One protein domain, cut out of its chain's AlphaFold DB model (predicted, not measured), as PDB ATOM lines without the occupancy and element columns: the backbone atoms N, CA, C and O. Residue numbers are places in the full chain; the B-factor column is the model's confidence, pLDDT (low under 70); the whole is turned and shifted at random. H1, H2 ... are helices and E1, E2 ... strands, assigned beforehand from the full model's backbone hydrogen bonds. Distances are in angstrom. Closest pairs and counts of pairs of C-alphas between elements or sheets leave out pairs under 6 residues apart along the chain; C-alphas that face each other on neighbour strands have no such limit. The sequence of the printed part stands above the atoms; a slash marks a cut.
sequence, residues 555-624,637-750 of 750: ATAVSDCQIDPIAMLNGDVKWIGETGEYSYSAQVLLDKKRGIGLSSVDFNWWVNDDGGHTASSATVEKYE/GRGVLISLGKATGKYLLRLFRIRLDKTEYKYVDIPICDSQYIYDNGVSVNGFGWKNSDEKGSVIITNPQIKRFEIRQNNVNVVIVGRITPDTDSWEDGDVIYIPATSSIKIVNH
ATOM      1  N   ALA A 555       4.892  28.005  -2.152       84.44
ATOM      2  CA  ALA A 555       4.502  26.635  -2.439       84.44
ATOM      3  C   ALA A 555       3.212  26.602  -3.254       84.44
ATOM      4  O   ALA A 555       2.294  27.371  -2.984       84.44
ATOM      5  N   THR A 556       3.132  25.660  -4.188       84.19
ATOM      6  CA  THR A 556       1.915  25.370  -4.950       84.19
ATOM      7  C   THR A 556       1.687  23.862  -5.016       84.19
ATOM      8  O   THR A 556       2.644  23.073  -5.068       84.19
ATOM      9  N   ALA A 557       0.424  23.442  -4.969       85.38
ATOM     10  CA  ALA A 557       0.073  22.053  -5.220       85.38
ATOM     11  C   ALA A 557       0.045  21.808  -6.730       85.38
ATOM     12  O   ALA A 557      -0.401  22.649  -7.505       85.38
ATOM     13  N   VAL A 558       0.494  20.628  -7.161       82.31
ATOM     14  CA  VAL A 558       0.481  20.282  -8.592       82.31
ATOM     15  C   VAL A 558      -0.941  20.244  -9.157       82.31
ATOM     16  O   VAL A 558      -1.136  20.591 -10.318       82.31
ATOM     17  N   SER A 559      -1.932  19.871  -8.339       83.50
ATOM     18  CA  SER A 559      -3.354  19.908  -8.710       83.50
ATOM     19  C   SER A 559      -3.809  21.290  -9.161       83.50
ATOM     20  O   SER A 559      -4.611  21.397 -10.081       83.50
ATOM     21  N   ASP A 560      -3.273  22.339  -8.542       86.75
ATOM     22  CA  ASP A 560      -3.726  23.711  -8.757       86.75
ATOM     23  C   ASP A 560      -3.138  24.284 -10.053       86.75
ATOM     24  O   ASP A 560      -3.656  25.257 -10.599       86.75
ATOM     25  N   CYS A 561      -2.083  23.653 -10.574       87.50
ATOM     26  CA  CYS A 561      -1.437  24.001 -11.834       87.50
ATOM     27  C   CYS A 561      -1.935  23.155 -13.023       87.50
ATOM     28  O   CYS A 561      -1.374  23.254 -14.110       87.50
ATOM     29  N   GLN A 562      -2.937  22.287 -12.844       88.56
ATOM     30  CA  GLN A 562      -3.503  21.518 -13.956       88.56
ATOM     31  C   GLN A 562      -4.358  22.421 -14.848       88.56
ATOM     32  O   GLN A 562      -5.334  23.014 -14.391       88.56
ATOM     33  N   ILE A 563      -3.986  22.499 -16.125       91.19
ATOM     34  CA  ILE A 563      -4.669  23.315 -17.133       91.19
ATOM     35  C   ILE A 563      -5.604  22.461 -17.994       91.19
ATOM     36  O   ILE A 563      -5.301  21.305 -18.289       91.19
ATOM     37  N   ASP A 564      -6.714  23.060 -18.420       91.88
ATOM     38  CA  ASP A 564      -7.659  22.497 -19.395       91.88
ATOM     39  C   ASP A 564      -7.973  23.577 -20.443       91.88
ATOM     40  O   ASP A 564      -8.929  24.346 -20.282       91.88
ATOM     41  N   PRO A 565      -7.072  23.759 -21.426       92.62
ATOM     42  CA  PRO A 565      -7.050  24.957 -22.241       92.62
ATOM     43  C   PRO A 565      -8.033  24.919 -23.416       92.62
ATOM     44  O   PRO A 565      -8.133  23.930 -24.144       92.62
ATOM     45  N   ILE A 566      -8.704  26.051 -23.651       93.19
ATOM     46  CA  ILE A 566      -9.573  26.281 -24.815       93.19
ATOM     47  C   ILE A 566      -9.166  27.594 -25.484       93.19
ATOM     48  O   ILE A 566      -9.105  28.629 -24.819       93.19
ATOM     49  N   ALA A 567      -8.916  27.555 -26.791       94.06
ATOM     50  CA  ALA A 567      -8.619  28.725 -27.615       94.06
ATOM     51  C   ALA A 567      -9.859  29.184 -28.393       94.06
ATOM     52  O   ALA A 567     -10.680  28.366 -28.802       94.06
ATOM     53  N   MET A 568      -9.998  30.483 -28.638       92.81
ATOM     54  CA  MET A 568     -11.035  31.027 -29.513       92.81
ATOM     55  C   MET A 568     -10.611  32.362 -30.121       92.81
ATOM     56  O   MET A 568      -9.821  33.098 -29.528       92.81
ATOM     57  N   LEU A 569     -11.169  32.703 -31.283       90.62
ATOM     58  CA  LEU A 569     -11.002  34.039 -31.856       90.62
ATOM     59  C   LEU A 569     -11.694  35.084 -30.975       90.62
ATOM     60  O   LEU A 569     -12.820  34.873 -30.517       90.62
ATOM     61  N   ASN A 570     -11.038  36.219 -30.760       86.88
ATOM     62  CA  ASN A 570     -11.517  37.276 -29.880       86.88
ATOM     63  C   ASN A 570     -11.257  38.663 -30.492       86.88
ATOM     64  O   ASN A 570     -10.168  38.930 -30.989       86.88
ATOM     65  N   GLY A 571     -12.278  39.526 -30.483       80.44
ATOM     66  CA  GLY A 571     -12.214  40.867 -31.075       80.44
ATOM     67  C   GLY A 571     -11.530  41.927 -30.207       80.44
ATOM     68  O   GLY A 571     -11.130  42.960 -30.738       80.44
ATOM     69  N   ASP A 572     -11.335  41.668 -28.909       80.19
ATOM     70  CA  ASP A 572     -10.696  42.608 -27.973       80.19
ATOM     71  C   ASP A 572      -9.176  42.696 -28.170       80.19
ATOM     72  O   ASP A 572      -8.508  43.497 -27.516       80.19
ATOM     73  N   VAL A 573      -8.614  41.830 -29.011       82.44
ATOM     74  CA  VAL A 573      -7.204  41.788 -29.392       82.44
ATOM     75  C   VAL A 573      -7.135  41.693 -30.911       82.44
ATOM     76  O   VAL A 573      -7.874  40.927 -31.527       82.44
ATOM     77  N   LYS A 574      -6.256  42.478 -31.528       86.19
ATOM     78  CA  LYS A 574      -6.048  42.462 -32.979       86.19
ATOM     79  C   LYS A 574      -4.859  41.564 -33.316       86.19
ATOM     80  O   LYS A 574      -3.839  41.604 -32.633       86.19
ATOM     81  N   TRP A 575      -4.993  40.740 -34.350       89.69
ATOM     82  CA  TRP A 575      -3.933  39.855 -34.824       89.69
ATOM     83  C   TRP A 575      -3.015  40.596 -35.794       89.69
ATOM     84  O   TRP A 575      -3.419  40.969 -36.889       89.69
ATOM     85  N   ILE A 576      -1.763  40.796 -35.409       88.31
ATOM     86  CA  ILE A 576      -0.728  41.468 -36.209       88.31
ATOM     87  C   ILE A 576       0.272  40.488 -36.836       88.31
ATOM     88  O   ILE A 576       1.028  40.854 -37.742       88.31
ATOM     89  N   GLY A 577       0.245  39.223 -36.402       88.50
ATOM     90  CA  GLY A 577       0.989  38.136 -37.033       88.50
ATOM     91  C   GLY A 577       0.506  37.827 -38.455       88.50
ATOM     92  O   GLY A 577      -0.514  38.331 -38.918       88.50
ATOM     93  N   GLU A 578       1.235  36.971 -39.168       91.19
ATOM     94  CA  GLU A 578       0.845  36.560 -40.520       91.19
ATOM     95  C   GLU A 578      -0.476  35.767 -40.519       91.19
ATOM     96  O   GLU A 578      -0.731  34.970 -39.611       91.19
ATOM     97  N   THR A 579      -1.293  35.940 -41.563       93.06
ATOM     98  CA  THR A 579      -2.475  35.099 -41.806       93.06
ATOM     99  C   THR A 579      -2.055  33.641 -41.974       93.06
ATOM    100  O   THR A 579      -1.109  33.360 -42.717       93.06
ATOM    101  N   GLY A 580      -2.751  32.716 -41.318       93.62
ATOM    102  CA  GLY A 580      -2.462  31.285 -41.408       93.62
ATOM    103  C   GLY A 580      -3.372  30.433 -40.532       93.62
ATOM    104  O   GLY A 580      -4.197  30.950 -39.780       93.62
ATOM    105  N   GLU A 581      -3.212  29.116 -40.632       94.12
ATOM    106  CA  GLU A 581      -3.903  28.163 -39.764       94.12
ATOM    107  C   GLU A 581      -3.006  27.812 -38.574       94.12
ATOM    108  O   GLU A 581      -1.878  27.345 -38.749       94.12
ATOM    109  N   TYR A 582      -3.499  28.043 -37.358       93.81
ATOM    110  CA  TYR A 582      -2.715  27.906 -36.134       93.81
ATOM    111  C   TYR A 582      -3.264  26.813 -35.219       93.81
ATOM    112  O   TYR A 582      -4.473  26.660 -35.048       93.81
ATOM    113  N   SER A 583      -2.354  26.079 -34.581       93.19
ATOM    114  CA  SER A 583      -2.648  25.144 -33.494       93.19
ATOM    115  C   SER A 583      -1.752  25.441 -32.292       93.19
ATOM    116  O   SER A 583      -0.622  25.910 -32.453       93.19
ATOM    117  N   TYR A 584      -2.264  25.171 -31.092       94.19
ATOM    118  CA  TYR A 584      -1.593  25.465 -29.831       94.19
ATOM    119  C   TYR A 584      -1.481  24.216 -28.963       94.19
ATOM    120  O   TYR A 584      -2.342  23.336 -28.971       94.19
ATOM    121  N   SER A 585      -0.422  24.175 -28.169       92.38
ATOM    122  CA  SER A 585      -0.279  23.248 -27.048       92.38
ATOM    123  C   SER A 585       0.469  23.955 -25.928       92.38
ATOM    124  O   SER A 585       1.186  24.918 -26.192       92.38
ATOM    125  N   ALA A 586       0.324  23.517 -24.683       92.38
ATOM    126  CA  ALA A 586       1.071  24.111 -23.582       92.38
ATOM    127  C   ALA A 586       1.550  23.086 -22.568       92.38
ATOM    128  O   ALA A 586       0.934  22.042 -22.362       92.38
ATOM    129  N   GLN A 587       2.639  23.441 -21.897       90.19
ATOM    130  CA  GLN A 587       3.238  22.678 -20.821       90.19
ATOM    131  C   GLN A 587       3.444  23.578 -19.604       90.19
ATOM    132  O   GLN A 587       3.978  24.680 -19.709       90.19
ATOM    133  N   VAL A 588       3.052  23.093 -18.429       90.31
ATOM    134  CA  VAL A 588       3.370  23.760 -17.164       90.31
ATOM    135  C   VAL A 588       4.766  23.350 -16.715       90.31
ATOM    136  O   VAL A 588       5.045  22.161 -16.548       90.31
ATOM    137  N   LEU A 589       5.628  24.340 -16.498       86.81
ATOM    138  CA  LEU A 589       6.995  24.186 -16.020       86.81
ATOM    139  C   LEU A 589       7.063  24.584 -14.544       86.81
ATOM    140  O   LEU A 589       6.681  25.690 -14.158       86.81
ATOM    141  N   LEU A 590       7.553  23.661 -13.720       80.75
ATOM    142  CA  LEU A 590       7.770  23.884 -12.291       80.75
ATOM    143  C   LEU A 590       9.213  24.338 -12.051       80.75
ATOM    144  O   LEU A 590       9.445  25.350 -11.398       80.75
ATOM    145  N   ASP A 591      10.171  23.640 -12.664       78.81
ATOM    146  CA  ASP A 591      11.583  24.019 -12.700       78.81
ATOM    147  C   ASP A 591      12.077  23.936 -14.146       78.81
ATOM    148  O   ASP A 591      12.343  22.859 -14.684       78.81
ATOM    149  N   LYS A 592      12.165  25.097 -14.800       81.56
ATOM    150  CA  LYS A 592      12.612  25.190 -16.192       81.56
ATOM    151  C   LYS A 592      14.079  24.789 -16.355       81.56
ATOM    152  O   LYS A 592      14.413  24.177 -17.365       81.56
ATOM    153  N   LYS A 593      14.941  25.108 -15.383       78.25
ATOM    154  CA  LYS A 593      16.389  24.860 -15.469       78.25
ATOM    155  C   LYS A 593      16.683  23.363 -15.476       78.25
ATOM    156  O   LYS A 593      17.509  22.903 -16.258       78.25
ATOM    157  N   ARG A 594      15.985  22.608 -14.628       72.50
ATOM    158  CA  ARG A 594      16.139  21.147 -14.513       72.50
ATOM    159  C   ARG A 594      15.246  20.364 -15.459       72.50
ATOM    160  O   ARG A 594      15.302  19.140 -15.482       72.50
ATOM    161  N   GLY A 595      14.390  21.058 -16.200       74.50
ATOM    162  CA  GLY A 595      13.407  20.411 -17.039       74.50
ATOM    163  C   GLY A 595      12.444  19.549 -16.216       74.50
ATOM    164  O   GLY A 595      12.315  18.353 -16.463       74.50
ATOM    165  N   ILE A 596      11.717  20.157 -15.281       77.31
ATOM    166  CA  ILE A 596      10.668  19.482 -14.516       77.31
ATOM    167  C   ILE A 596       9.335  20.187 -14.754       77.31
ATOM    168  O   ILE A 596       9.181  21.380 -14.478       77.31
ATOM    169  N   GLY A 597       8.347  19.433 -15.235       82.00
ATOM    170  CA  GLY A 597       7.027  19.962 -15.556       82.00
ATOM    171  C   GLY A 597       5.931  18.900 -15.607       82.00
ATOM    172  O   GLY A 597       6.137  17.726 -15.290       82.00
ATOM    173  N   LEU A 598       4.738  19.344 -15.994       84.31
ATOM    174  CA  LEU A 598       3.579  18.485 -16.241       84.31
ATOM    175  C   LEU A 598       3.535  18.041 -17.703       84.31
ATOM    176  O   LEU A 598       4.286  18.543 -18.537       84.31
ATOM    177  N   SER A 599       2.657  17.091 -18.021       83.75
ATOM    178  CA  SER A 599       2.422  16.683 -19.407       83.75
ATOM    179  C   SER A 599       1.913  17.845 -20.252       83.75
ATOM    180  O   SER A 599       1.106  18.648 -19.788       83.75
ATOM    181  N   SER A 600       2.384  17.912 -21.499       87.19
ATOM    182  CA  SER A 600       1.858  18.856 -22.483       87.19
ATOM    183  C   SER A 600       0.391  18.546 -22.787       87.19
ATOM    184  O   SER A 600       0.006  17.376 -22.861       87.19
ATOM    185  N   VAL A 601      -0.403  19.591 -22.999       89.50
ATOM    186  CA  VAL A 601      -1.824  19.515 -23.353       89.50
ATOM    187  C   VAL A 601      -2.030  20.240 -24.681       89.50
ATOM    188  O   VAL A 601      -1.653  21.406 -24.806       89.50
ATOM    189  N   ASP A 602      -2.580  19.552 -25.682       90.44
ATOM    190  CA  ASP A 602      -2.991  20.167 -26.951       90.44
ATOM    191  C   ASP A 602      -4.320  20.919 -26.755       90.44
ATOM    192  O   ASP A 602      -5.159  20.518 -25.945       90.44
ATOM    193  N   PHE A 603      -4.506  22.035 -27.462       91.25
ATOM    194  CA  PHE A 603      -5.648  22.921 -27.233       91.25
ATOM    195  C   PHE A 603      -6.825  22.547 -28.126       91.25
ATOM    196  O   PHE A 603      -6.663  22.311 -29.323       91.25
ATOM    197  N   ASN A 604      -8.028  22.604 -27.557       90.19
ATOM    198  CA  ASN A 604      -9.255  22.618 -28.342       90.19
ATOM    199  C   ASN A 604      -9.600  24.061 -28.727       90.19
ATOM    200  O   ASN A 604      -9.567  24.964 -27.890       90.19
ATOM    201  N   TRP A 605      -9.972  24.275 -29.981       90.75
ATOM    202  CA  TRP A 605     -10.473  25.546 -30.484       90.75
ATOM    203  C   TRP A 605     -11.985  25.571 -30.447       90.75
ATOM    204  O   TRP A 605     -12.618  24.710 -31.045       90.75
ATOM    205  N   TRP A 606     -12.569  26.564 -29.795       88.19
ATOM    206  CA  TRP A 606     -13.999  26.802 -29.845       88.19
ATOM    207  C   TRP A 606     -14.368  27.541 -31.137       88.19
ATOM    208  O   TRP A 606     -13.977  28.695 -31.333       88.19
ATOM    209  N   VAL A 607     -15.135  26.879 -32.006       81.25
ATOM    210  CA  VAL A 607     -15.590  27.428 -33.287       81.25
ATOM    211  C   VAL A 607     -17.055  27.850 -33.163       81.25
ATOM    212  O   VAL A 607     -17.949  27.021 -32.966       81.25
ATOM    213  N   ASN A 608     -17.295  29.160 -33.266       67.12
ATOM    214  CA  ASN A 608     -18.629  29.764 -33.232       67.12
ATOM    215  C   ASN A 608     -19.316  29.670 -34.608       67.12
ATOM    216  O   ASN A 608     -19.587  30.693 -35.229       67.12
ATOM    217  N   ASP A 609     -19.597  28.448 -35.058       65.38
ATOM    218  CA  ASP A 609     -20.504  28.186 -36.185       65.38
ATOM    219  C   ASP A 609     -21.887  27.758 -35.650       65.38
ATOM    220  O   ASP A 609     -22.003  27.451 -34.458       65.38
ATOM    221  N   ASP A 610     -22.917  27.674 -36.509       53.06
ATOM    222  CA  ASP A 610     -24.346  27.383 -36.209       53.06
ATOM    223  C   ASP A 610     -24.649  26.069 -35.429       53.06
ATOM    224  O   ASP A 610     -25.800  25.651 -35.294       53.06
ATOM    225  N   GLY A 611     -23.638  25.402 -34.871       56.22
ATOM    226  CA  GLY A 611     -23.772  24.245 -33.986       56.22
ATOM    227  C   GLY A 611     -22.732  24.128 -32.867       56.22
ATOM    228  O   GLY A 611     -22.767  23.112 -32.185       56.22
ATOM    229  N   GLY A 612     -21.834  25.110 -32.677       63.62
ATOM    230  CA  GLY A 612     -20.827  25.153 -31.603       63.62
ATOM    231  C   GLY A 612     -20.008  23.865 -31.444       63.62
ATOM    232  O   GLY A 612     -20.383  22.972 -30.687       63.62
ATOM    233  N   HIS A 613     -18.871  23.763 -32.132       77.31
ATOM    234  CA  HIS A 613     -18.010  22.576 -32.077       77.31
ATOM    235  C   HIS A 613     -16.561  22.938 -31.741       77.31
ATOM    236  O   HIS A 613     -16.159  24.100 -31.827       77.31
ATOM    237  N   THR A 614     -15.777  21.934 -31.337       82.88
ATOM    238  CA  THR A 614     -14.341  22.091 -31.089       82.88
ATOM    239  C   THR A 614     -13.506  21.593 -32.266       82.88
ATOM    240  O   THR A 614     -13.784  20.512 -32.788       82.88
ATOM    241  N   ALA A 615     -12.457  22.326 -32.633       86.56
ATOM    242  CA  ALA A 615     -11.467  21.945 -33.645       86.56
ATOM    243  C   ALA A 615     -10.047  21.858 -33.047       86.56
ATOM    244  O   ALA A 615      -9.801  22.334 -31.942       86.56
ATOM    245  N   SER A 616      -9.092  21.252 -33.759       87.06
ATOM    246  CA  SER A 616      -7.673  21.184 -33.344       87.06
ATOM    247  C   SER A 616      -6.847  22.416 -33.744       87.06
ATOM    248  O   SER A 616      -5.703  22.583 -33.312       87.06
ATOM    249  N   SER A 617      -7.408  23.258 -34.607       90.06
ATOM    250  CA  SER A 617      -6.782  24.434 -35.208       90.06
ATOM    251  C   SER A 617      -7.854  25.427 -35.658       90.06
ATOM    252  O   SER A 617      -9.025  25.064 -35.783       90.06
ATOM    253  N   ALA A 618      -7.454  26.673 -35.914       90.25
ATOM    254  CA  ALA A 618      -8.291  27.644 -36.613       90.25
ATOM    255  C   ALA A 618      -7.455  28.581 -37.490       90.25
ATOM    256  O   ALA A 618      -6.288  28.865 -37.197       90.25
ATOM    257  N   THR A 619      -8.078  29.092 -38.550       90.69
ATOM    258  CA  THR A 619      -7.512  30.160 -39.378       90.69
ATOM    259  C   THR A 619      -7.615  31.491 -38.644       90.69
ATOM    260  O   THR A 619      -8.691  31.869 -38.177       90.69
ATOM    261  N   VAL A 620      -6.496  32.206 -38.565       90.19
ATOM    262  CA  VAL A 620      -6.413  33.559 -38.010       90.19
ATOM    263  C   VAL A 620      -5.906  34.486 -39.106       90.19
ATOM    264  O   VAL A 620      -4.922  34.177 -39.782       90.19
ATOM    265  N   GLU A 621      -6.590  35.605 -39.308       89.06
ATOM    266  CA  GLU A 621      -6.269  36.583 -40.349       89.06
ATOM    267  C   GLU A 621      -5.461  37.737 -39.762       89.06
ATOM    268  O   GLU A 621      -5.684  38.126 -38.622       89.06
ATOM    269  N   LYS A 622      -4.517  38.297 -40.521       87.25
ATOM    270  CA  LYS A 622      -3.853  39.548 -40.150       87.25
ATOM    271  C   LYS A 622      -4.851  40.702 -40.213       87.25
ATOM    272  O   LYS A 622      -5.643  40.796 -41.146       87.25
ATOM    273  N   TYR A 623      -4.792  41.569 -39.211       83.25
ATOM    274  CA  TYR A 623      -5.517  42.826 -39.180       83.25
ATOM    275  C   TYR A 623      -5.004  43.750 -40.282       83.25
ATOM    276  O   TYR A 623      -3.814  44.073 -40.332       83.25
ATOM    277  N   GLU A 624      -5.914  44.201 -41.139       76.38
ATOM    278  CA  GLU A 624      -5.651  45.195 -42.172       76.38
ATOM    279  C   GLU A 624      -6.689  46.312 -42.055       76.38
ATOM    280  O   GLU A 624      -7.882  46.098 -42.277       76.38
ATOM    281  N   GLY A 637      -9.120  40.361 -38.728       73.50
ATOM    282  CA  GLY A 637      -7.954  40.197 -37.854       73.50
ATOM    283  C   GLY A 637      -8.198  40.141 -36.347       73.50
ATOM    284  O   GLY A 637      -7.512  40.802 -35.569       73.50
ATOM    285  N   ARG A 638      -9.151  39.308 -35.917       86.69
ATOM    286  CA  ARG A 638      -9.340  38.934 -34.503       86.69
ATOM    287  C   ARG A 638      -8.143  38.124 -34.000       86.69
ATOM    288  O   ARG A 638      -7.770  37.143 -34.637       86.69
ATOM    289  N   GLY A 639      -7.577  38.499 -32.857       89.81
ATOM    290  CA  GLY A 639      -6.555  37.709 -32.172       89.81
ATOM    291  C   GLY A 639      -7.147  36.515 -31.422       89.81
ATOM    292  O   GLY A 639      -8.316  36.163 -31.599       89.81
ATOM    293  N   VAL A 640      -6.333  35.865 -30.591       92.69
ATOM    294  CA  VAL A 640      -6.710  34.612 -29.923       92.69
ATOM    295  C   VAL A 640      -6.812  34.821 -28.418       92.69
ATOM    296  O   VAL A 640      -5.848  35.216 -27.771       92.69
ATOM    297  N   LEU A 641      -7.973  34.502 -27.850       92.88
ATOM    298  CA  LEU A 641      -8.164  34.323 -26.414       92.88
ATOM    299  C   LEU A 641      -7.956  32.850 -26.069       92.88
ATOM    300  O   LEU A 641      -8.572  31.973 -26.672       92.88
ATOM    301  N   ILE A 642      -7.141  32.582 -25.059       94.00
ATOM    302  CA  ILE A 642      -6.927  31.251 -24.500       94.00
ATOM    303  C   ILE A 642      -7.391  31.272 -23.044       94.00
ATOM    304  O   ILE A 642      -6.856  32.013 -22.221       94.00
ATOM    305  N   SER A 643      -8.370  30.432 -22.723       93.81
ATOM    306  CA  SER A 643      -8.704  30.060 -21.347       93.81
ATOM    307  C   SER A 643      -7.769  28.944 -20.899       93.81
ATOM    308  O   SER A 643      -7.593  27.984 -21.640       93.81
ATOM    309  N   LEU A 644      -7.196  29.038 -19.700       93.00
ATOM    310  CA  LEU A 644      -6.380  27.982 -19.078       93.00
ATOM    311  C   LEU A 644      -7.224  26.996 -18.247       93.00
ATOM    312  O   LEU A 644      -6.690  26.058 -17.652       93.00
ATOM    313  N   GLY A 645      -8.542  27.201 -18.200       88.94
ATOM    314  CA  GLY A 645      -9.468  26.390 -17.417       88.94
ATOM    315  C   GLY A 645      -9.492  26.794 -15.942       88.94
ATOM    316  O   GLY A 645      -9.430  27.971 -15.599       88.94
ATOM    317  N   LYS A 646      -9.621  25.808 -15.047       80.56
ATOM    318  CA  LYS A 646      -9.788  26.021 -13.593       80.56
ATOM    319  C   LYS A 646      -8.471  26.036 -12.807       80.56
ATOM    320  O   LYS A 646      -8.495  25.816 -11.597       80.56
ATOM    321  N   ALA A 647      -7.340  26.261 -13.470       83.88
ATOM    322  CA  ALA A 647      -6.065  26.409 -12.780       83.88
ATOM    323  C   ALA A 647      -6.128  27.603 -11.806       83.88
ATOM    324  O   ALA A 647      -6.706  28.649 -12.110       83.88
ATOM    325  N   THR A 648      -5.578  27.411 -10.609       83.62
ATOM    326  CA  THR A 648      -5.564  28.402  -9.512       83.62
ATOM    327  C   THR A 648      -4.177  28.573  -8.889       83.62
ATOM    328  O   THR A 648      -3.977  29.443  -8.046       83.62
ATOM    329  N   GLY A 649      -3.211  27.742  -9.286       85.81
ATOM    330  CA  GLY A 649      -1.826  27.831  -8.846       85.81
ATOM    331  C   GLY A 649      -1.033  28.887  -9.616       85.81
ATOM    332  O   GLY A 649      -1.450  29.355 -10.672       85.81
ATOM    333  N   LYS A 650       0.164  29.204  -9.108       91.44
ATOM    334  CA  LYS A 650       1.158  30.026  -9.819       91.44
ATOM    335  C   LYS A 650       2.217  29.134 -10.440       91.44
ATOM    336  O   LYS A 650       2.726  28.234  -9.767       91.44
ATOM    337  N   TYR A 651       2.545  29.372 -11.701       91.62
ATOM    338  CA  TYR A 651       3.457  28.521 -12.456       91.62
ATOM    339  C   TYR A 651       3.993  29.227 -13.699       91.62
ATOM    340  O   TYR A 651       3.446  30.231 -14.155       91.62
ATOM    341  N   LEU A 652       5.055  28.676 -14.284       93.75
ATOM    342  CA  LEU A 652       5.526  29.090 -15.597       93.75
ATOM    343  C   LEU A 652       4.811  28.255 -16.666       93.75
ATOM    344  O   LEU A 652       4.897  27.029 -16.665       93.75
ATOM    345  N   LEU A 653       4.088  28.902 -17.573       94.69
ATOM    346  CA  LEU A 653       3.431  28.255 -18.704       94.69
ATOM    347  C   LEU A 653       4.318  28.389 -19.940       94.69
ATOM    348  O   LEU A 653       4.560  29.502 -20.394       94.69
ATOM    349  N   ARG A 654       4.753  27.272 -20.521       93.81
ATOM    350  CA  ARG A 654       5.322  27.261 -21.868       93.81
ATOM    351  C   ARG A 654       4.214  26.992 -22.869       93.81
ATOM    352  O   ARG A 654       3.672  25.890 -22.903       93.81
ATOM    353  N   LEU A 655       3.884  27.988 -23.678       95.00
ATOM    354  CA  LEU A 655       2.941  27.858 -24.779       95.00
ATOM    355  C   LEU A 655       3.716  27.596 -26.070       95.00
ATOM    356  O   LEU A 655       4.692  28.279 -26.364       95.00
ATOM    357  N   PHE A 656       3.263  26.622 -26.846       93.31
ATOM    358  CA  PHE A 656       3.754  26.312 -28.180       93.31
ATOM    359  C   PHE A 656       2.689  26.664 -29.207       93.31
ATOM    360  O   PHE A 656       1.503  26.394 -29.002       93.31
ATOM    361  N   ARG A 657       3.127  27.200 -30.342       92.94
ATOM    362  CA  ARG A 657       2.277  27.486 -31.494       92.94
ATOM    363  C   ARG A 657       2.888  26.885 -32.746       92.94
ATOM    364  O   ARG A 657       4.084  27.040 -32.990       92.94
ATOM    365  N   ILE A 658       2.046  26.232 -33.536       92.00
ATOM    366  CA  ILE A 658       2.393  25.709 -34.854       92.00
ATOM    367  C   ILE A 658       1.556  26.452 -35.878       92.00
ATOM    368  O   ILE A 658       0.334  26.527 -35.740       92.00
ATOM    369  N   ARG A 659       2.213  26.961 -36.913       93.12
ATOM    370  CA  ARG A 659       1.547  27.425 -38.123       93.12
ATOM    371  C   ARG A 659       1.499  26.277 -39.130       93.12
ATOM    372  O   ARG A 659       2.540  25.884 -39.648       93.12
ATOM    373  N   LEU A 660       0.321  25.716 -39.382       90.50
ATOM    374  CA  LEU A 660       0.153  24.453 -40.109       90.50
ATOM    375  C   LEU A 660       0.442  24.573 -41.611       90.50
ATOM    376  O   LEU A 660       1.005  23.649 -42.191       90.50
ATOM    377  N   ASP A 661       0.147  25.717 -42.231       88.38
ATOM    378  CA  ASP A 661       0.398  25.959 -43.659       88.38
ATOM    379  C   ASP A 661       1.892  26.097 -43.999       88.38
ATOM    380  O   ASP A 661       2.298  25.783 -45.119       88.38
ATOM    381  N   LYS A 662       2.723  26.519 -43.036       87.69
ATOM    382  CA  LYS A 662       4.183  26.670 -43.205       87.69
ATOM    383  C   LYS A 662       5.028  25.710 -42.364       87.69
ATOM    384  O   LYS A 662       6.232  25.618 -42.572       87.69
ATOM    385  N   THR A 663       4.412  24.976 -41.440       86.00
ATOM    386  CA  THR A 663       5.092  24.119 -40.452       86.00
ATOM    387  C   THR A 663       6.141  24.887 -39.627       86.00
ATOM    388  O   THR A 663       7.242  24.402 -39.380       86.00
ATOM    389  N   GLU A 664       5.807  26.109 -39.202       89.75
ATOM    390  CA  GLU A 664       6.673  26.941 -38.355       89.75
ATOM    391  C   GLU A 664       6.320  26.752 -36.878       89.75
ATOM    392  O   GLU A 664       5.151  26.874 -36.495       89.75
ATOM    393  N   TYR A 665       7.332  26.497 -36.046       90.69
ATOM    394  CA  TYR A 665       7.177  26.272 -34.612       90.69
ATOM    395  C   TYR A 665       7.673  27.477 -33.820       90.69
ATOM    396  O   TYR A 665       8.788  27.966 -34.021       90.69
ATOM    397  N   LYS A 666       6.856  27.933 -32.870       93.88
ATOM    398  CA  LYS A 666       7.237  28.964 -31.905       93.88
ATOM    399  C   LYS A 666       6.880  28.549 -30.486       93.88
ATOM    400  O   LYS A 666       5.962  27.754 -30.278       93.88
ATOM    401  N   TYR A 667       7.594  29.107 -29.515       93.94
ATOM    402  CA  TYR A 667       7.270  28.966 -28.100       93.94
ATOM    403  C   TYR A 667       7.367  30.302 -27.358       93.94
ATOM    404  O   TYR A 667       8.067  31.214 -27.793       93.94
ATOM    405  N   VAL A 668       6.671  30.407 -26.232       95.06
ATOM    406  CA  VAL A 668       6.763  31.536 -25.301       95.06
ATOM    407  C   VAL A 668       6.589  31.031 -23.870       95.06
ATOM    408  O   VAL A 668       5.794  30.125 -23.623       95.06
ATOM    409  N   ASP A 669       7.345  31.606 -22.936       94.81
ATOM    410  CA  ASP A 669       7.239  31.317 -21.504       94.81
ATOM    411  C   ASP A 669       6.485  32.463 -20.811       94.81
ATOM    412  O   ASP A 669       6.874  33.623 -20.929       94.81
ATOM    413  N   ILE A 670       5.411  32.140 -20.088       96.88
ATOM    414  CA  ILE A 670       4.494  33.106 -19.473       96.88
ATOM    415  C   ILE A 670       4.384  32.805 -17.967       96.88
ATOM    416  O   ILE A 670       3.902  31.733 -17.592       96.88
ATOM    417  N   PRO A 671       4.815  33.710 -17.073       96.25
ATOM    418  CA  PRO A 671       4.737  33.511 -15.625       96.25
ATOM    419  C   PRO A 671       3.323  33.798 -15.097       96.25
ATOM    420  O   PRO A 671       2.989  34.932 -14.750       96.25
ATOM    421  N   ILE A 672       2.481  32.771 -15.008       95.81
ATOM    422  CA  ILE A 672       1.100  32.883 -14.530       95.81
ATOM    423  C   ILE A 672       1.088  33.092 -13.011       95.81
ATOM    424  O   ILE A 672       1.553  32.230 -12.263       95.81
ATOM    425  N   CYS A 673       0.552  34.231 -12.553       93.81
ATOM    426  CA  CYS A 673       0.366  34.520 -11.126       93.81
ATOM    427  C   CYS A 673      -1.075  34.288 -10.672       93.81
ATOM    428  O   CYS A 673      -1.286  33.589  -9.688       93.81
ATOM    429  N   ASP A 674      -2.043  34.889 -11.361       90.00
ATOM    430  CA  ASP A 674      -3.476  34.745 -11.043       90.00
ATOM    431  C   ASP A 674      -4.357  34.814 -12.304       90.00
ATOM    432  O   ASP A 674      -5.575  34.963 -12.242       90.00
ATOM    433  N   SER A 675      -3.744  34.759 -13.493       90.88
ATOM    434  CA  SER A 675      -4.496  34.835 -14.743       90.88
ATOM    435  C   SER A 675      -5.009  33.468 -15.193       90.88
ATOM    436  O   SER A 675      -4.243  32.519 -15.339       90.88
ATOM    437  N   GLN A 676      -6.299  33.406 -15.520       90.19
ATOM    438  CA  GLN A 676      -6.930  32.262 -16.191       90.19
ATOM    439  C   GLN A 676      -7.067  32.461 -17.703       90.19
ATOM    440  O   GLN A 676      -7.450  31.536 -18.415       90.19
ATOM    441  N   TYR A 677      -6.764  33.663 -18.195       90.50
ATOM    442  CA  TYR A 677      -6.960  34.045 -19.586       90.50
ATOM    443  C   TYR A 677      -5.707  34.714 -20.133       90.50
ATOM    444  O   TYR A 677      -5.173  35.644 -19.526       90.50
ATOM    445  N   ILE A 678      -5.266  34.271 -21.301       93.56
ATOM    446  CA  ILE A 678      -4.148  34.874 -22.025       93.56
ATOM    447  C   ILE A 678      -4.582  35.230 -23.445       93.56
ATOM    448  O   ILE A 678      -5.514  34.634 -23.984       93.56
ATOM    449  N   TYR A 679      -3.935  36.233 -24.024       92.56
ATOM    450  CA  TYR A 679      -4.315  36.834 -25.298       92.56
ATOM    451  C   TYR A 679      -3.102  36.851 -26.226       92.56
ATOM    452  O   TYR A 679      -2.090  37.460 -25.881       92.56
ATOM    453  N   ASP A 680      -3.198  36.182 -27.374       93.75
ATOM    454  CA  ASP A 680      -2.179  36.184 -28.430       93.75
ATOM    455  C   ASP A 680      -2.594  37.144 -29.548       93.75
ATOM    456  O   ASP A 680      -3.678  37.023 -30.129       93.75
ATOM    457  N   ASN A 681      -1.710  38.088 -29.864       90.88
ATOM    458  CA  ASN A 681      -1.863  39.020 -30.982       90.88
ATOM    459  C   ASN A 681      -1.063  38.581 -32.224       90.88
ATOM    460  O   ASN A 681      -1.008  39.296 -33.218       90.88
ATOM    461  N   GLY A 682      -0.403  37.425 -32.186       91.56
ATOM    462  CA  GLY A 682       0.388  36.878 -33.284       91.56
ATOM    463  C   GLY A 682       1.893  37.094 -33.140       91.56
ATOM    464  O   GLY A 682       2.661  36.251 -33.620       91.56
ATOM    465  N   VAL A 683       2.333  38.136 -32.427       91.69
ATOM    466  CA  VAL A 683       3.760  38.438 -32.172       91.69
ATOM    467  C   VAL A 683       4.152  38.305 -30.700       91.69
ATOM    468  O   VAL A 683       5.302  37.975 -30.404       91.69
ATOM    469  N   SER A 684       3.191  38.422 -29.786       93.56
ATOM    470  CA  SER A 684       3.349  38.162 -28.360       93.56
ATOM    471  C   SER A 684       2.056  37.651 -27.726       93.56
ATOM    472  O   SER A 684       0.956  37.837 -28.247       93.56
ATOM    473  N   VAL A 685       2.195  37.042 -26.550       94.38
ATOM    474  CA  VAL A 685       1.069  36.684 -25.686       94.38
ATOM    475  C   VAL A 685       1.108  37.578 -24.462       94.38
ATOM    476  O   VAL A 685       2.057  37.494 -23.692       94.38
ATOM    477  N   ASN A 686       0.131  38.473 -24.291       91.44
ATOM    478  CA  ASN A 686       0.141  39.492 -23.226       91.44
ATOM    479  C   ASN A 686       1.487  40.259 -23.132       91.44
ATOM    480  O   ASN A 686       1.962  40.574 -22.038       91.44
ATOM    481  N   GLY A 687       2.134  40.510 -24.274       92.06
ATOM    482  CA  GLY A 687       3.421  41.202 -24.362       92.06
ATOM    483  C   GLY A 687       4.641  40.290 -24.256       92.06
ATOM    484  O   GLY A 687       5.736  40.725 -24.587       92.06
ATOM    485  N   PHE A 688       4.498  39.025 -23.849       95.56
ATOM    486  CA  PHE A 688       5.603  38.061 -23.857       95.56
ATOM    487  C   PHE A 688       5.871  37.597 -25.296       95.56
ATOM    488  O   PHE A 688       5.004  36.986 -25.923       95.56
ATOM    489  N   GLY A 689       7.040  37.934 -25.844       93.75
ATOM    490  CA  GLY A 689       7.367  37.706 -27.254       93.75
ATOM    491  C   GLY A 689       7.525  36.230 -27.631       93.75
ATOM    492  O   GLY A 689       8.115  35.438 -26.893       93.75
ATOM    493  N   TRP A 690       7.035  35.862 -28.816       94.25
ATOM    494  CA  TRP A 690       7.249  34.527 -29.378       94.25
ATOM    495  C   TRP A 690       8.707  34.306 -29.805       94.25
ATOM    496  O   TRP A 690       9.283  35.113 -30.533       94.25
ATOM    497  N   LYS A 691       9.275  33.153 -29.442       92.31
ATOM    498  CA  LYS A 691      10.618  32.699 -29.830       92.31
ATOM    499  C   LYS A 691      10.525  31.577 -30.866       92.31
ATOM    500  O   LYS A 691       9.595  30.772 -30.827       92.31
ATOM    501  N   ASN A 692      11.483  31.513 -31.791       90.81
ATOM    502  CA  ASN A 692      11.565  30.417 -32.764       90.81
ATOM    503  C   ASN A 692      11.914  29.094 -32.064       90.81
ATOM    504  O   ASN A 692      12.675  29.085 -31.097       90.81
ATOM    505  N   SER A 693      11.359  27.991 -32.565       83.62
ATOM    506  CA  SER A 693      11.637  26.625 -32.112       83.62
ATOM    507  C   SER A 693      12.026  25.766 -33.310       83.62
ATOM    508  O   SER A 693      11.373  25.841 -34.349       83.62
ATOM    509  N   ASP A 694      13.046  24.923 -33.156       71.50
ATOM    510  CA  ASP A 694      13.499  24.030 -34.232       71.50
ATOM    511  C   ASP A 694      12.587  22.793 -34.390       71.50
ATOM    512  O   ASP A 694      12.581  22.146 -35.435       71.50
ATOM    513  N   GLU A 695      11.772  22.475 -33.375       68.88
ATOM    514  CA  GLU A 695      10.869  21.312 -33.339       68.88
ATOM    515  C   GLU A 695       9.555  21.645 -32.595       68.88
ATOM    516  O   GLU A 695       9.463  22.692 -31.938       68.88
ATOM    517  N   LYS A 696       8.543  20.750 -32.631       63.19
ATOM    518  CA  LYS A 696       7.420  20.765 -31.664       63.19
ATOM    519  C   LYS A 696       8.062  20.574 -30.287       63.19
ATOM    520  O   LYS A 696       8.446  19.455 -29.972       63.19
ATOM    521  N   GLY A 697       8.303  21.685 -29.582       56.81
ATOM    522  CA  GLY A 697       9.392  21.827 -28.611       56.81
ATOM    523  C   GLY A 697       9.578  20.636 -27.677       56.81
ATOM    524  O   GLY A 697       8.605  20.020 -27.249       56.81
ATOM    525  N   SER A 698      10.840  20.313 -27.381       54.91
ATOM    526  CA  SER A 698      11.231  19.152 -26.584       54.91
ATOM    527  C   SER A 698      10.440  19.132 -25.276       54.91
ATOM    528  O   SER A 698      10.681  19.944 -24.380       54.91
ATOM    529  N   VAL A 699       9.449  18.240 -25.202       55.12
ATOM    530  CA  VAL A 699       8.601  18.079 -24.023       55.12
ATOM    531  C   VAL A 699       9.514  17.727 -22.864       55.12
ATOM    532  O   VAL A 699      10.213  16.714 -22.877       55.12
ATOM    533  N   ILE A 700       9.525  18.611 -21.878       63.09
ATOM    534  CA  ILE A 700      10.340  18.475 -20.684       63.09
ATOM    535  C   ILE A 700       9.852  17.265 -19.863       63.09
ATOM    536  O   ILE A 700       8.658  16.959 -19.880       63.09
ATOM    537  N   ILE A 701      10.767  16.590 -19.151       59.53
ATOM    538  CA  ILE A 701      10.538  15.357 -18.380       59.53
ATOM    539  C   ILE A 701       9.271  15.484 -17.531       59.53
ATOM    540  O   ILE A 701       9.153  16.325 -16.634       59.53
ATOM    541  N   THR A 702       8.312  14.612 -17.826       60.31
ATOM    542  CA  THR A 702       7.039  14.544 -17.118       60.31
ATOM    543  C   THR A 702       7.164  13.502 -16.019       60.31
ATOM    544  O   THR A 702       7.446  12.333 -16.282       60.31
ATOM    545  N   ASN A 703       6.966  13.907 -14.764       59.31
ATOM    546  CA  ASN A 703       6.857  12.946 -13.675       59.31
ATOM    547  C   ASN A 703       5.460  13.022 -13.044       59.31
ATOM    548  O   ASN A 703       5.183  13.931 -12.257       59.31
ATOM    549  N   PRO A 704       4.573  12.053 -13.334       57.12
ATOM    550  CA  PRO A 704       3.193  12.068 -12.850       57.12
ATOM    551  C   PRO A 704       3.077  11.882 -11.326       57.12
ATOM    552  O   PRO A 704       1.971  11.893 -10.792       57.12
ATOM    553  N   GLN A 705       4.190  11.679 -10.609       64.38
ATOM    554  CA  GLN A 705       4.217  11.475  -9.158       64.38
ATOM    555  C   GLN A 705       4.634  12.720  -8.362       64.38
ATOM    556  O   GLN A 705       4.773  12.625  -7.136       64.38
ATOM    557  N   ILE A 706       4.827  13.875  -9.012       70.44
ATOM    558  CA  ILE A 706       5.041  15.151  -8.316       70.44
ATOM    559  C   ILE A 706       3.725  15.576  -7.663       70.44
ATOM    560  O   ILE A 706       2.685  15.638  -8.311       70.44
ATOM    561  N   LYS A 707       3.770  15.872  -6.362       73.19
ATOM    562  CA  LYS A 707       2.590  16.310  -5.599       73.19
ATOM    563  C   LYS A 707       2.636  17.789  -5.244       73.19
ATOM    564  O   LYS A 707       1.595  18.439  -5.178       73.19
ATOM    565  N   ARG A 708       3.834  18.311  -4.982       76.44
ATOM    566  CA  ARG A 708       4.042  19.669  -4.479       76.44
ATOM    567  C   ARG A 708       5.364  20.235  -4.975       76.44
ATOM    568  O   ARG A 708       6.354  19.504  -5.051       76.44
ATOM    569  N   PHE A 709       5.349  21.536  -5.233       77.31
ATOM    570  CA  PHE A 709       6.510  22.351  -5.557       77.31
ATOM    571  C   PHE A 709       6.660  23.470  -4.519       77.31
ATOM    572  O   PHE A 709       5.666  24.087  -4.129       77.31
ATOM    573  N   GLU A 710       7.882  23.707  -4.051       79.69
ATOM    574  CA  GLU A 710       8.222  24.741  -3.074       79.69
ATOM    575  C   GLU A 710       9.474  25.512  -3.514       79.69
ATOM    576  O   GLU A 710      10.440  24.920  -3.985       79.69
ATOM    577  N   ILE A 711       9.492  26.819  -3.265       74.88
ATOM    578  CA  ILE A 711      10.696  27.654  -3.272       74.88
ATOM    579  C   ILE A 711      10.987  28.018  -1.815       74.88
ATOM    580  O   ILE A 711      10.088  28.471  -1.104       74.88
ATOM    581  N   ARG A 712      12.216  27.800  -1.343       71.62
ATOM    582  CA  ARG A 712      12.640  28.066   0.043       71.62
ATOM    583  C   ARG A 712      13.541  29.298   0.155       71.62
ATOM    584  O   ARG A 712      14.140  29.748  -0.818       71.62
ATOM    585  N   GLN A 713      13.616  29.830   1.376       61.78
ATOM    586  CA  GLN A 713      14.381  31.029   1.725       61.78
ATOM    587  C   GLN A 713      15.900  30.805   1.570       61.78
ATOM    588  O   GLN A 713      16.388  29.715   1.867       61.78
ATOM    589  N   ASN A 714      16.622  31.868   1.183       57.59
ATOM    590  CA  ASN A 714      18.058  31.937   0.841       57.59
ATOM    591  C   ASN A 714      18.431  31.213  -0.467       57.59
ATOM    592  O   ASN A 714      18.329  29.993  -0.549       57.59
ATOM    593  N   ASN A 715      18.906  31.972  -1.465       57.25
ATOM    594  CA  ASN A 715      19.383  31.478  -2.767       57.25
ATOM    595  C   ASN A 715      18.373  30.621  -3.555       57.25
ATOM    596  O   ASN A 715      18.773  29.618  -4.126       57.25
ATOM    597  N   VAL A 716      17.085  31.011  -3.577       57.06
ATOM    598  CA  VAL A 716      15.983  30.370  -4.347       57.06
ATOM    599  C   VAL A 716      16.184  28.852  -4.483       57.06
ATOM    600  O   VAL A 716      16.391  28.319  -5.569       57.06
ATOM    601  N   ASN A 717      16.166  28.148  -3.351       61.81
ATOM    602  CA  ASN A 717      16.284  26.692  -3.347       61.81
ATOM    603  C   ASN A 717      14.934  26.074  -3.712       61.81
ATOM    604  O   ASN A 717      13.920  26.370  -3.071       61.81
ATOM    605  N   VAL A 718      14.921  25.199  -4.711       60.62
ATOM    606  CA  VAL A 718      13.708  24.529  -5.182       60.62
ATOM    607  C   VAL A 718      13.560  23.181  -4.480       60.62
ATOM    608  O   VAL A 718      14.461  22.349  -4.506       60.62
ATOM    609  N   VAL A 719      12.409  22.938  -3.851       60.06
ATOM    610  CA  VAL A 719      12.075  21.646  -3.240       60.06
ATOM    611  C   VAL A 719      10.868  21.044  -3.937       60.06
ATOM    612  O   VAL A 719       9.784  21.622  -3.983       60.06
ATOM    613  N   ILE A 720      11.055  19.829  -4.443       61.84
ATOM    614  CA  ILE A 720      10.029  19.088  -5.169       61.84
ATOM    615  C   ILE A 720       9.720  17.810  -4.401       61.84
ATOM    616  O   ILE A 720      10.610  17.020  -4.090       61.84
ATOM    617  N   VAL A 721       8.441  17.591  -4.089       60.19
ATOM    618  CA  VAL A 721       8.001  16.405  -3.349       60.19
ATOM    619  C   VAL A 721       7.319  15.431  -4.306       60.19
ATOM    620  O   VAL A 721       6.175  15.633  -4.720       60.19
ATOM    621  N   GLY A 722       8.028  14.349  -4.634       57.00
ATOM    622  CA  GLY A 722       7.572  13.251  -5.488       57.00
ATOM    623  C   GLY A 722       8.611  12.126  -5.553       57.00
ATOM    624  O   GLY A 722       9.723  12.270  -5.051       57.00
ATOM    625  N   ARG A 723       8.269  10.989  -6.167       56.34
ATOM    626  CA  ARG A 723       9.273   9.981  -6.556       56.34
ATOM    627  C   ARG A 723       9.882  10.418  -7.883       56.34
ATOM    628  O   ARG A 723       9.246  10.232  -8.915       56.34
ATOM    629  N   ILE A 724      11.069  11.014  -7.846       57.78
ATOM    630  CA  ILE A 724      11.725  11.598  -9.022       57.78
ATOM    631  C   ILE A 724      13.124  11.011  -9.174       57.78
ATOM    632  O   ILE A 724      13.839  10.862  -8.185       57.78
ATOM    633  N   THR A 725      13.494  10.707 -10.415       54.53
ATOM    634  CA  THR A 725      14.879  10.526 -10.850       54.53
ATOM    635  C   THR A 725      15.156  11.677 -11.822       54.53
ATOM    636  O   THR A 725      14.448  11.752 -12.824       54.53
ATOM    637  N   PRO A 726      16.059  12.626 -11.521       52.66
ATOM    638  CA  PRO A 726      16.490  13.614 -12.509       52.66
ATOM    639  C   PRO A 726      17.190  12.892 -13.671       52.66
ATOM    640  O   PRO A 726      18.074  12.080 -13.407       52.66
ATOM    641  N   ASP A 727      16.823  13.161 -14.930       48.84
ATOM    642  CA  ASP A 727      17.512  12.549 -16.087       48.84
ATOM    643  C   ASP A 727      18.834  13.268 -16.425       48.84
ATOM    644  O   ASP A 727      19.660  12.746 -17.170       48.84
ATOM    645  N   THR A 728      19.064  14.460 -15.861       50.25
ATOM    646  CA  THR A 728      20.374  15.120 -15.848       50.25
ATOM    647  C   THR A 728      21.103  14.721 -14.565       50.25
ATOM    648  O   THR A 728      20.663  15.104 -13.483       50.25
ATOM    649  N   ASP A 729      22.191  13.954 -14.676       45.69
ATOM    650  CA  ASP A 729      22.995  13.323 -13.604       45.69
ATOM    651  C   ASP A 729      23.622  14.261 -12.526       45.69
ATOM    652  O   ASP A 729      24.739  14.028 -12.063       45.69
ATOM    653  N   SER A 730      22.958  15.316 -12.048       55.09
ATOM    654  CA  SER A 730      23.462  16.079 -10.897       55.09
ATOM    655  C   SER A 730      22.359  16.658 -10.021       55.09
ATOM    656  O   SER A 730      21.618  17.546 -10.435       55.09
ATOM    657  N   TRP A 731      22.321  16.183  -8.776       60.06
ATOM    658  CA  TRP A 731      21.745  16.916  -7.650       60.06
ATOM    659  C   TRP A 731      22.527  18.219  -7.458       60.06
ATOM    660  O   TRP A 731      23.757  18.211  -7.558       60.06
ATOM    661  N   GLU A 732      21.838  19.323  -7.183       58.72
ATOM    662  CA  GLU A 732      22.478  20.604  -6.872       58.72
ATOM    663  C   GLU A 732      22.533  20.826  -5.351       58.72
ATOM    664  O   GLU A 732      21.782  20.222  -4.578       58.72
ATOM    665  N   ASP A 733      23.440  21.699  -4.908       50.25
ATOM    666  CA  ASP A 733      23.509  22.103  -3.502       50.25
ATOM    667  C   ASP A 733      22.171  22.726  -3.060       50.25
ATOM    668  O   ASP A 733      21.624  23.583  -3.751       50.25
ATOM    669  N   GLY A 734      21.625  22.261  -1.932       56.25
ATOM    670  CA  GLY A 734      20.291  22.634  -1.438       56.25
ATOM    671  C   GLY A 734      19.167  21.621  -1.712       56.25
ATOM    672  O   GLY A 734      18.104  21.724  -1.088       56.25
ATOM    673  N   ASP A 735      19.389  20.609  -2.559       58.53
ATOM    674  CA  ASP A 735      18.401  19.553  -2.811       58.53
ATOM    675  C   ASP A 735      18.139  18.683  -1.570       58.53
ATOM    676  O   ASP A 735      19.054  18.237  -0.873       58.53
ATOM    677  N   VAL A 736      16.862  18.385  -1.299       59.25
ATOM    678  CA  VAL A 736      16.450  17.539  -0.167       59.25
ATOM    679  C   VAL A 736      15.982  16.175  -0.667       59.25
ATOM    680  O   VAL A 736      14.886  16.038  -1.211       59.25
ATOM    681  N   ILE A 737      16.791  15.142  -0.424       58.34
ATOM    682  CA  ILE A 737      16.488  13.758  -0.805       58.34
ATOM    683  C   ILE A 737      15.781  13.040   0.350       58.34
ATOM    684  O   ILE A 737      16.363  12.799   1.408       58.34
ATOM    685  N   TYR A 738      14.527  12.637   0.137       57.94
ATOM    686  CA  TYR A 738      13.795  11.795   1.086       57.94
ATOM    687  C   TYR A 738      14.013  10.315   0.766       57.94
ATOM    688  O   TYR A 738      13.426   9.778  -0.174       57.94
ATOM    689  N   ILE A 739      14.828   9.634   1.575       52.66
ATOM    690  CA  ILE A 739      15.024   8.183   1.472       52.66
ATOM    691  C   ILE A 739      13.931   7.483   2.296       52.66
ATOM    692  O   ILE A 739      13.910   7.626   3.521       52.66
ATOM    693  N   PRO A 740      13.010   6.717   1.680       48.31
ATOM    694  CA  PRO A 740      12.011   5.975   2.438       48.31
ATOM    695  C   PRO A 740      12.686   4.897   3.299       48.31
ATOM    696  O   PRO A 740      13.590   4.191   2.842       48.31
ATOM    697  N   ALA A 741      12.210   4.751   4.540       45.38
ATOM    698  CA  ALA A 741      12.807   3.941   5.612       45.38
ATOM    699  C   ALA A 741      12.996   2.438   5.301       45.38
ATOM    700  O   ALA A 741      13.636   1.727   6.067       45.38
ATOM    701  N   THR A 742      12.462   1.933   4.187       48.12
ATOM    702  CA  THR A 742      12.560   0.525   3.766       48.12
ATOM    703  C   THR A 742      13.719   0.233   2.805       48.12
ATOM    704  O   THR A 742      13.833  -0.887   2.316       48.12
ATOM    705  N   SER A 743      14.573   1.213   2.500       43.91
ATOM    706  CA  SER A 743      15.651   1.071   1.510       43.91
ATOM    707  C   SER A 743      16.953   0.617   2.180       43.91
ATOM    708  O   SER A 743      17.611   1.404   2.858       43.91
ATOM    709  N   SER A 744      17.364  -0.639   1.995       43.50
ATOM    710  CA  SER A 744      18.714  -1.088   2.364       43.50
ATOM    711  C   SER A 744      19.746  -0.417   1.450       43.50
ATOM    712  O   SER A 744      19.833  -0.751   0.268       43.50
ATOM    713  N   ILE A 745      20.511   0.536   1.983       44.78
ATOM    714  CA  ILE A 745      21.555   1.258   1.246       44.78
ATOM    715  C   ILE A 745      22.748   0.317   1.015       44.78
ATOM    716  O   ILE A 745      23.391  -0.120   1.970       44.78
ATOM    717  N   LYS A 746      23.082   0.031  -0.249       39.81
ATOM    718  CA  LYS A 746      24.431  -0.410  -0.633       39.81
ATOM    719  C   LYS A 746      25.221   0.831  -1.038       39.81
ATOM    720  O   LYS A 746      25.006   1.364  -2.120       39.81
ATOM    721  N   ILE A 747      26.118   1.277  -0.165       37.03
ATOM    722  CA  ILE A 747      27.133   2.270  -0.521       37.03
ATOM    723  C   ILE A 747      28.136   1.551  -1.425       37.03
ATOM    724  O   ILE A 747      28.824   0.633  -0.977       37.03
ATOM    725  N   VAL A 748      28.175   1.915  -2.704       36.09
ATOM    726  CA  VAL A 748      29.243   1.502  -3.617       36.09
ATOM    727  C   VAL A 748      30.218   2.669  -3.667       36.09
ATOM    728  O   VAL A 748      29.904   3.707  -4.238       36.09
ATOM    729  N   ASN A 749      31.362   2.523  -2.998       30.73
ATOM    730  CA  ASN A 749      32.464   3.469  -3.146       30.73
ATOM    731  C   ASN A 749      33.016   3.337  -4.571       30.73
ATOM    732  O   ASN A 749      33.382   2.225  -4.966       30.73
ATOM    733  N   HIS A 750      33.071   4.449  -5.302       34.19
ATOM    734  CA  HIS A 750      33.907   4.597  -6.490       34.19
ATOM    735  C   HIS A 750      35.199   5.316  -6.127       34.19
ATOM    736  O   HIS A 750      35.116   6.302  -5.359       34.19
TER     737      HIS A 750
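What this domain is: This is residues 555 to 624 and 637 to 750 of the 750 residues of an uncharacterized protein of Porphyromonadaceae bacterium (UniProt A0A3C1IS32). Two strongly twisted sheets of five strands make a sandwich, face to face with their strands crossed at 56 degrees; a small sheet, E1, E12 and E13, sits at one end, and residues 739 to 750 stick out as a free tail. One sandwich sheet runs E6, E3, E8, E9, E11, all antiparallel; the other runs E5, E4, E2, E7, E10 and is mixed. The printed part has 184 residues with 13 named strands and one named helix, E1, H1, then E2 to E13; the class is mostly strand, with under half of the residues, 79, in named elements. It is only just loose, close to compact, with a radius of gyration of the C-alphas of 19.4 A, spanning 67 by 32 by 31 A, or 55 by 31 by 26 A without the tail.

How they stand to each other: Start at E3, residues 580 to 591. Its antiparallel neighbour is E8, residues 651 to 659, with N 587 and O 654 2.8 A apart, within hydrogen-bond range, as are the N and O pairs below. E8 makes a hairpin with E9, residues 664 to 672; look at N 653 and O 670, 2.8 A. The edge strands are E11, residues 691 to 693, with N 691 and O 667 at 2.8 A, and E6, residues 618 to 620, with N 620 and O 580 at 2.9 A. In the facing sheet, E2, residues 566 to 574, bends by 85 degrees at residue 571. It is antiparallel to E7, residues 638 to 643, N 568 to O 641 2.8 A, and parallel to E4, residues 604 to 607, N 606 to O 567 2.8 A. The edge strands are E10, residues 677 to 680, N 642 to O 678 2.8 A, and E5, residues 613 to 615, in a hairpin with E4, N 605 to O 615 2.8 A. In the third sheet, E12, residues 708 to 712, has E1, residues 555 to 557, N 556 to O 709 3.0 A, and in a hairpin E13, residues 717 to 721, N 710 to O 719 2.8 A. H1, residues 558 to 561, only grazes this sheet and that of E3; it is too short for an O i to N i+4 pair, and its one O i to N i+3 pair is within range.

Where its parts are: Find C-alpha 555, where E1 begins, at (4.502, 26.635, -2.439). E3 runs 32.8 A from (-2.462, 31.285, -41.408); E8 is 25.8 A long, E9 25.2 A and E2 18.5 A. E13 ends at (8.001, 16.405, -3.349).

The domain as a whole: The C-alphas farthest apart, Asp 610 and Asn 749, are 69.9 A apart. Residues 625 to 636 are not printed; C-alphas 624 and 637 are 7.0 A apart. E3 to E4 and E11 to E12 are long links. Confidence is under 70 at residues 608 to 612, 695 to 705 and 713 to 750.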